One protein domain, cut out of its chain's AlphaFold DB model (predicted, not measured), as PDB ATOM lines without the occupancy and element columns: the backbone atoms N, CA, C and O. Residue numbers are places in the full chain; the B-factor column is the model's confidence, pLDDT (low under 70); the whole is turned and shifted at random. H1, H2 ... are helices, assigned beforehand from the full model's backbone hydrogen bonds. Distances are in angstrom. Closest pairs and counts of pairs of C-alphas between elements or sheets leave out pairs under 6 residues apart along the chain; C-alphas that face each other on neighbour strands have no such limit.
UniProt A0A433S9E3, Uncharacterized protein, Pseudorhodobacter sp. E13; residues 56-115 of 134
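AT A GLANCE: This is residues 56 to 115 of the 134 residues of an uncharacterized protein of Pseudorhodobacter sp. E13 (UniProt A0A433S9E3). What does the domain look like? Two helices, H1 and H3, pack on each other about perpendicular and make the middle, with H2 and the loops round it at one end of the long axis and the short H4 at the other. Residues 104 to 109 stick out at the H4 end. What is it made of, and how large is it? The printed part has 60 residues with four named helices, in the order H1, H2, H3, H4, and no named strand; its class is all helix. It is compact, with a radius of gyration of the C-alphas of 11.4 A and spans of 31 by 21 by 18 A.

IN THESE COORDINATES: Where does the first helix run? H1 holds residues 56 to 66, from C-alpha 56 at (119.004, 124.067, 153.260) to C-alpha 66 at (106.018, 118.572, 147.369), 15.3 A. Which helices come next? H2 holds residues 81 to 88 and is 10.5 A long; H3 holds residues 97 to 105 and is 12.3 A long. Where is the last helix? H4 holds residues 107 to 111 and ends with C-alpha 111 at (124.109, 116.427, 143.437).

HOW THE PARTS SIT: What does H1 touch? H1 and H3 touch, with 14 pairs of C-alphas within 8 A; the closest are those of Leu 61 and Pro 99, 5.1 A apart. Their lines are about perpendicular, at 84 degrees. How does H2 stand to the other helices? H1 and H2 are near each other, with a closest distance of 8.2 A between their C-alphas, while H2 is apart from H3 and from H4. Where does H4 stand? H3 and H4 are close but not clearly touching, with Leu 103 and Arg 110 as the closest C-alphas, 6.0 A apart. H1 and H4 are only just apart, with 8.2 A between their closest C-alphas. What do the helix backbones show? In H1, H2, H3 and H4 every O i to N i+4 pair is within hydrogen-bond range.

THE WHOLE: How far does the whole reach? The two C-alphas farthest apart are those of Gly 90 and Ala 108, 32.3 A, while those of Asp 56 and Ser 115, the first and last printed, are 8.8 A apart. How are the helices linked? The link from H1 to H2, residues 67 to 80, is long; that from H2 to H3 is short, with 8 residues, and that from H3 to H4 is tight, with 1 residue. Is anything missing or uncertain? The printed part has no cut, its mean pLDDT is 96.2, and no printed residue is under 70.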
ATOM      1  N   ASP A  56     119.459 123.429 154.498       97.88
ATOM      2  CA  ASP A  56     119.004 124.067 153.260       97.88
ATOM      3  C   ASP A  56     118.945 123.083 152.080       97.88
ATOM      4  O   ASP A  56     117.978 123.112 151.313       97.88
ATOM      5  N   ASP A  57     119.905 122.162 151.974       98.19
ATOM      6  CA  ASP A  57     119.947 121.155 150.906       98.19
ATOM      7  C   ASP A  57     118.750 120.200 150.994       98.19
ATOM      8  O   ASP A  57     118.053 119.958 150.001       98.19
ATOM      9  N   TYR A  58     118.451 119.701 152.196       98.19
ATOM     10  CA  TYR A  58     117.301 118.820 152.387       98.19
ATOM     11  C   TYR A  58     115.968 119.553 152.185       98.19
ATOM     12  O   TYR A  58     115.050 119.021 151.558       98.19
ATOM     13  N   VAL A  59     115.858 120.804 152.649       98.25
ATOM     14  CA  VAL A  59     114.675 121.643 152.400       98.25
ATOM     15  C   VAL A  59     114.470 121.890 150.903       98.25
ATOM     16  O   VAL A  59     113.331 121.882 150.434       98.25
ATOM     17  N   ALA A  60     115.539 122.058 150.122       98.06
ATOM     18  CA  ALA A  60     115.440 122.195 148.672       98.06
ATOM     19  C   ALA A  60     114.894 120.921 147.998       98.06
ATOM     20  O   ALA A  60     114.063 121.024 147.087       98.06
ATOM     21  N   LEU A  61     115.305 119.732 148.457       98.25
ATOM     22  CA  LEU A  61     114.750 118.452 147.997       98.25
ATOM     23  C   LEU A  61     113.278 118.297 148.392       98.25
ATOM     24  O   LEU A  61     112.450 117.953 147.550       98.25
ATOM     25  N   TYR A  62     112.934 118.621 149.640       98.38
ATOM     26  CA  TYR A  62     111.555 118.613 150.127       98.38
ATOM     27  C   TYR A  62     110.648 119.541 149.307       98.38
ATOM     28  O   TYR A  62     109.604 119.126 148.801       98.38
ATOM     29  N   ASN A  63     111.072 120.789 149.104       98.19
ATOM     30  CA  ASN A  63     110.327 121.768 148.318       98.19
ATOM     31  C   ASN A  63     110.103 121.290 146.879       98.19
ATOM     32  O   ASN A  63     109.008 121.456 146.342       98.19
ATOM     33  N   ALA A  64     111.111 120.663 146.268       97.75
ATOM     34  CA  ALA A  64     110.993 120.091 144.932       97.75
ATOM     35  C   ALA A  64     110.040 118.883 144.877       97.75
ATOM     36  O   ALA A  64     109.300 118.751 143.904       97.75
ATOM     37  N   ALA A  65     110.029 118.036 145.907       98.06
ATOM     38  CA  ALA A  65     109.164 116.860 145.976       98.06
ATOM     39  C   ALA A  65     107.683 117.220 146.158       98.06
ATOM     40  O   ALA A  65     106.819 116.603 145.541       98.06
ATOM     41  N   PHE A  66     107.390 118.239 146.967       97.94
ATOM     42  CA  PHE A  66     106.018 118.572 147.369       97.94
ATOM     43  C   PHE A  66     105.480 119.878 146.770       97.94
ATOM     44  O   PHE A  66     104.376 120.302 147.111       97.94
ATOM     45  N   GLY A  67     106.244 120.547 145.900       97.44
ATOM     46  CA  GLY A  67     105.862 121.848 145.339       97.44
ATOM     47  C   GLY A  67     105.754 122.953 146.398       97.44
ATOM     48  O   GLY A  67     104.942 123.870 146.270       97.44
ATOM     49  N   LYS A  68     106.546 122.847 147.469       97.31
ATOM     50  CA  LYS A  68     106.534 123.754 148.627       97.31
ATOM     51  C   LYS A  68     107.607 124.839 148.495       97.31
ATOM     52  O   LYS A  68     108.411 124.839 147.563       97.31
ATOM     53  N   LYS A  69     107.581 125.812 149.411       96.56
ATOM     54  CA  LYS A  69     108.530 126.941 149.470       96.56
ATOM     55  C   LYS A  69     108.908 127.306 150.910       96.56
ATOM     56  O   LYS A  69     108.990 128.488 151.241       96.56
ATOM     57  N   ILE A  70     109.080 126.308 151.773       97.06
ATOM     58  CA  ILE A  70     109.517 126.551 153.157       97.06
ATOM     59  C   ILE A  70     111.003 126.921 153.180       97.06
ATOM     60  O   ILE A  70     111.743 126.547 152.264       97.06
ATOM     61  N   LYS A  71     111.453 127.632 154.216       97.00
ATOM     62  CA  LYS A  71     112.867 127.963 154.424       97.00
ATOM     63  C   LYS A  71     113.425 127.194 155.617       97.00
ATOM     64  O   LYS A  71     112.719 126.952 156.592       97.00
ATOM     65  N   ALA A  72     114.722 126.883 155.602       96.44
ATOM     66  CA  ALA A  72     115.388 126.223 156.727       96.44
ATOM     67  C   ALA A  72     115.225 126.984 158.056       96.44
ATOM     68  O   ALA A  72     115.100 126.366 159.114       96.44
ATOM     69  N   VAL A  73     115.168 128.320 158.005       96.19
ATOM     70  CA  VAL A  73     114.959 129.181 159.182       96.19
ATOM     71  C   VAL A  73     113.588 129.003 159.840       96.19
ATOM     72  O   VAL A  73     113.449 129.312 161.028       96.19
ATOM     73  N   ASP A  74     112.599 128.487 159.108       93.25
ATOM     74  CA  ASP A  74     111.254 128.207 159.621       93.25
ATOM     75  C   ASP A  74     111.258 126.927 160.475       93.25
ATOM     76  O   ASP A  74     110.498 126.794 161.434       93.25
ATOM     77  N   LEU A  75     112.197 126.014 160.203       96.50
ATOM     78  CA  LEU A  75     112.355 124.758 160.925       96.50
ATOM     79  C   LEU A  75     113.050 124.984 162.274       96.50
ATOM     80  O   LEU A  75     114.236 125.323 162.340       96.50
ATOM     81  N   LYS A  76     112.316 124.765 163.368       93.50
ATOM     82  CA  LYS A  76     112.814 124.866 164.752       93.50
ATOM     83  C   LYS A  76     113.047 123.489 165.358       93.50
ATOM     84  O   LYS A  76     112.394 122.538 164.949       93.50
ATOM     85  N   GLY A  77     113.874 123.412 166.400       90.75
ATOM     86  CA  GLY A  77     114.114 122.188 167.173       90.75
ATOM     87  C   GLY A  77     115.441 121.502 166.852       90.75
ATOM     88  O   GLY A  77     116.171 121.912 165.951       90.75
ATOM     89  N   THR A  78     115.754 120.475 167.641       88.94
ATOM     90  CA  THR A  78     116.980 119.662 167.540       88.94
ATOM     91  C   THR A  78     116.687 118.202 167.184       88.94
ATOM     92  O   THR A  78     117.612 117.396 167.080       88.94
ATOM     93  N   ASP A  79     115.411 117.861 166.989       90.94
ATOM     94  CA  ASP A  79     114.933 116.571 166.496       90.94
ATOM     95  C   ASP A  79     115.287 116.357 165.009       90.94
ATOM     96  O   ASP A  79     115.678 117.322 164.344       90.94
ATOM     97  N   PRO A  80     115.180 115.125 164.477       94.00
ATOM     98  CA  PRO A  80     115.470 114.844 163.071       94.00
ATOM     99  C   PRO A  80     114.740 115.776 162.103       94.00
ATOM    100  O   PRO A  80     113.573 116.119 162.328       94.00
ATOM    101  N   ILE A  81     115.401 116.183 161.017       96.00
ATOM    102  CA  ILE A  81     114.871 117.173 160.062       96.00
ATOM    103  C   ILE A  81     113.492 116.796 159.498       96.00
ATOM    104  O   ILE A  81     112.626 117.661 159.349       96.00
ATOM    105  N   VAL A  82     113.233 115.499 159.304       95.81
ATOM    106  CA  VAL A  82     111.925 114.969 158.889       95.81
ATOM    107  C   VAL A  82     110.826 115.335 159.896       95.81
ATOM    108  O   VAL A  82     109.726 115.735 159.519       95.81
ATOM    109  N   ARG A  83     111.105 115.270 161.200       95.31
ATOM    110  CA  ARG A  83     110.134 115.676 162.231       95.31
ATOM    111  C   ARG A  83     109.965 117.186 162.303       95.31
ATOM    112  O   ARG A  83     108.848 117.656 162.524       95.31
ATOM    113  N   GLN A  84     111.040 117.945 162.086       96.81
ATOM    114  CA  GLN A  84     110.958 119.405 162.027       96.81
ATOM    115  C   GLN A  84     110.024 119.856 160.898       96.81
ATOM    116  O   GLN A  84     109.174 120.717 161.121       96.81
ATOM    117  N   ILE A  85     110.136 119.244 159.714       97.81
ATOM    118  CA  ILE A  85     109.287 119.549 158.556       97.81
ATOM    119  C   ILE A  85     107.843 119.100 158.788       97.81
ATOM    120  O   ILE A  85     106.932 119.899 158.581       97.81
ATOM    121  N   ALA A  86     107.613 117.874 159.275       96.94
ATOM    122  CA  ALA A  86     106.260 117.385 159.562       96.94
ATOM    123  C   ALA A  86     105.517 118.318 160.534       96.94
ATOM    124  O   ALA A  86     104.397 118.752 160.261       96.94
ATOM    125  N   ARG A  87     106.197 118.732 161.614       97.06
ATOM    126  CA  ARG A  87     105.673 119.707 162.577       97.06
ATOM    127  C   ARG A  87     105.381 121.062 161.934       97.06
ATOM    128  O   ARG A  87     104.342 121.644 162.224       97.06
ATOM    129  N   ASN A  88     106.278 121.564 161.084       96.81
ATOM    130  CA  ASN A  88     106.081 122.831 160.377       96.81
ATOM    131  C   ASN A  88     104.857 122.797 159.440       96.81
ATOM    132  O   ASN A  88     104.176 123.802 159.280       96.81
ATOM    133  N   GLU A  89     104.560 121.641 158.849       95.31
ATOM    134  CA  GLU A  89     103.397 121.433 157.975       95.31
ATOM    135  C   GLU A  89     102.110 121.085 158.742       95.31
ATOM    136  O   GLU A  89     101.048 120.960 158.135       95.31
ATOM    137  N   GLY A  90     102.179 120.920 160.067       96.50
ATOM    138  CA  GLY A  90     101.026 120.547 160.891       96.50
ATOM    139  C   GLY A  90     100.540 119.111 160.667       96.50
ATOM    140  O   GLY A  90      99.368 118.822 160.897       96.50
ATOM    141  N   VAL A  91     101.421 118.212 160.218       96.81
ATOM    142  CA  VAL A  91     101.122 116.789 159.996       96.81
ATOM    143  C   VAL A  91     101.946 115.911 160.932       96.81
ATOM    144  O   VAL A  91     103.026 116.295 161.373       96.81
ATOM    145  N   ASP A  92     101.461 114.702 161.217       94.56
ATOM    146  CA  ASP A  92     102.228 113.742 162.023       94.56
ATOM    147  C   ASP A  92     103.472 113.250 161.264       94.56
ATOM    148  O   ASP A  92     104.584 113.230 161.793       94.56
ATOM    149  N   ARG A  93     103.302 112.888 159.984       94.12
ATOM    150  CA  ARG A  93     104.374 112.423 159.092       94.12
ATOM    151  C   ARG A  93     104.081 112.816 157.647       94.12
ATOM    152  O   ARG A  93     102.922 112.909 157.251       94.12
ATOM    153  N   TYR A  94     105.137 112.971 156.854       96.00
ATOM    154  CA  TYR A  94     105.066 113.029 155.393       96.00
ATOM    155  C   TYR A  94     105.892 111.888 154.783       96.00
ATOM    156  O   TYR A  94     106.678 111.226 155.471       96.00
ATOM    157  N   ASP A  95     105.707 111.652 153.485       96.69
ATOM    158  CA  ASP A  95     106.485 110.660 152.751       96.69
ATOM    159  C   ASP A  95     107.918 111.153 152.488       96.69
ATOM    160  O   ASP A  95     108.211 111.817 151.495       96.69
ATOM    161  N   HIS A  96     108.832 110.835 153.401       93.44
ATOM    162  CA  HIS A  96     110.254 111.168 153.281       93.44
ATOM    163  C   HIS A  96     110.978 110.396 152.162       93.44
ATOM    164  O   HIS A  96     112.108 110.756 151.836       93.44
ATOM    165  N   ASN A  97     110.326 109.432 151.492       96.44
ATOM    166  CA  ASN A  97     110.875 108.821 150.278       96.44
ATOM    167  C   ASN A  97     110.775 109.754 149.062       96.44
ATOM    168  O   ASN A  97     111.613 109.676 148.165       96.44
ATOM    169  N   ALA A  98     109.799 110.669 149.021       98.00
ATOM    170  CA  ALA A  98     109.612 111.561 147.876       98.00
ATOM    171  C   ALA A  98     110.813 112.517 147.635       98.00
ATOM    172  O   ALA A  98     111.245 112.646 146.486       98.00
ATOM    173  N   PRO A  99     111.436 113.137 148.664       97.88
ATOM    174  CA  PRO A  99     112.712 113.848 148.508       97.88
ATOM    175  C   PRO A  99     113.841 112.979 147.930       97.88
ATOM    176  O   PRO A  99     114.613 113.454 147.092       97.88
ATOM    177  N   ALA A 100     113.923 111.705 148.331       96.00
ATOM    178  CA  ALA A 100     114.914 110.769 147.802       96.00
ATOM    179  C   ALA A 100     114.648 110.430 146.325       96.00
ATOM    180  O   ALA A 100     115.581 110.406 145.520       96.00
ATOM    181  N   GLU A 101     113.384 110.243 145.932       97.62
ATOM    182  CA  GLU A 101     113.003 110.035 144.531       97.62
ATOM    183  C   GLU A 101     113.405 111.231 143.656       97.62
ATOM    184  O   GLU A 101     113.964 111.049 142.573       97.62
ATOM    185  N   VAL A 102     113.193 112.463 144.135       97.56
ATOM    186  CA  VAL A 102     113.639 113.675 143.430       97.56
ATOM    187  C   VAL A 102     115.154 113.688 143.251       97.56
ATOM    188  O   VAL A 102     115.632 113.966 142.147       97.56
ATOM    189  N   LEU A 103     115.914 113.371 144.305       97.00
ATOM    190  CA  LEU A 103     117.374 113.298 144.228       97.00
ATOM    191  C   LEU A 103     117.828 112.255 143.198       97.00
ATOM    192  O   LEU A 103     118.749 112.527 142.432       97.00
ATOM    193  N   LEU A 104     117.174 111.093 143.132       96.56
ATOM    194  CA  LEU A 104     117.496 110.042 142.163       96.56
ATOM    195  C   LEU A 104     117.138 110.444 140.727       96.56
ATOM    196  O   LEU A 104     117.966 110.310 139.825       96.56
ATOM    197  N   ARG A 105     115.931 110.973 140.510       97.44
ATOM    198  CA  ARG A 105     115.431 111.358 139.182       97.44
ATOM    199  C   ARG A 105     116.210 112.524 138.579       97.44
ATOM    200  O   ARG A 105     116.425 112.567 137.372       97.44
ATOM    201  N   GLU A 106     116.654 113.461 139.412       96.38
ATOM    202  CA  GLU A 106     117.373 114.669 138.994       96.38
ATOM    203  C   GLU A 106     118.849 114.656 139.433       96.38
ATOM    204  O   GLU A 106     119.457 115.715 139.607       96.38
ATOM    205  N   ARG A 107     119.442 113.463 139.591       94.50
ATOM    206  CA  ARG A 107     120.760 113.246 140.216       94.50
ATOM    207  C   ARG A 107     121.842 114.214 139.756       94.50
ATOM    208  O   ARG A 107     122.466 114.854 140.593       94.50
ATOM    209  N   ALA A 108     122.062 114.340 138.446       94.88
ATOM    210  CA  ALA A 108     123.134 115.184 137.912       94.88
ATOM    211  C   ALA A 108     122.999 116.649 138.358       94.88
ATOM    212  O   ALA A 108     123.973 117.264 138.777       94.88
ATOM    213  N   LYS A 109     121.775 117.187 138.320       95.75
ATOM    214  CA  LYS A 109     121.479 118.565 138.720       95.75
ATOM    215  C   LYS A 109     121.537 118.734 140.237       95.75
ATOM    216  O   LYS A 109     122.098 119.710 140.715       95.75
ATOM    217  N   ARG A 110     120.917 117.815 140.980       94.75
ATOM    218  CA  ARG A 110     120.732 117.945 142.432       94.75
ATOM    219  C   ARG A 110     122.019 117.702 143.200       94.75
ATOM    220  O   ARG A 110     122.320 118.483 144.091       94.75
ATOM    221  N   VAL A 111     122.803 116.695 142.814       94.25
ATOM    222  CA  VAL A 111     124.109 116.427 143.437       94.25
ATOM    223  C   VAL A 111     125.074 117.587 143.198       94.25
ATOM    224  O   VAL A 111     125.765 117.989 144.123       94.25
ATOM    225  N   ALA A 112     125.070 118.183 142.000       96.12
ATOM    226  CA  ALA A 112     125.904 119.348 141.693       96.12
ATOM    227  C   ALA A 112     125.531 120.616 142.487       96.12
ATOM    228  O   ALA A 112     126.324 121.550 142.530       96.12
ATOM    229  N   SER A 113     124.334 120.668 143.083       95.75
ATOM    230  CA  SER A 113     123.886 121.783 143.927       95.75
ATOM    231  C   SER A 113     124.025 121.538 145.429       95.75
ATOM    232  O   SER A 113     123.683 122.436 146.190       95.75
ATOM    233  N   LEU A 114     124.461 120.347 145.855       97.81
ATOM    234  CA  LEU A 114     124.666 120.062 147.276       97.81
ATOM    235  C   LEU A 114     125.852 120.866 147.801       97.81
ATOM    236  O   LEU A 114     126.863 121.021 147.116       97.81
ATOM    237  N   SER A 115     125.719 121.354 149.027       98.31
ATOM    238  CA  SER A 115     126.793 122.040 149.734       98.31
ATOM    239  C   SER A 115     127.948 121.100 150.084       98.31
ATOM    240  O   SER A 115     127.769 119.890 150.252       98.31
TER     241      SER A 115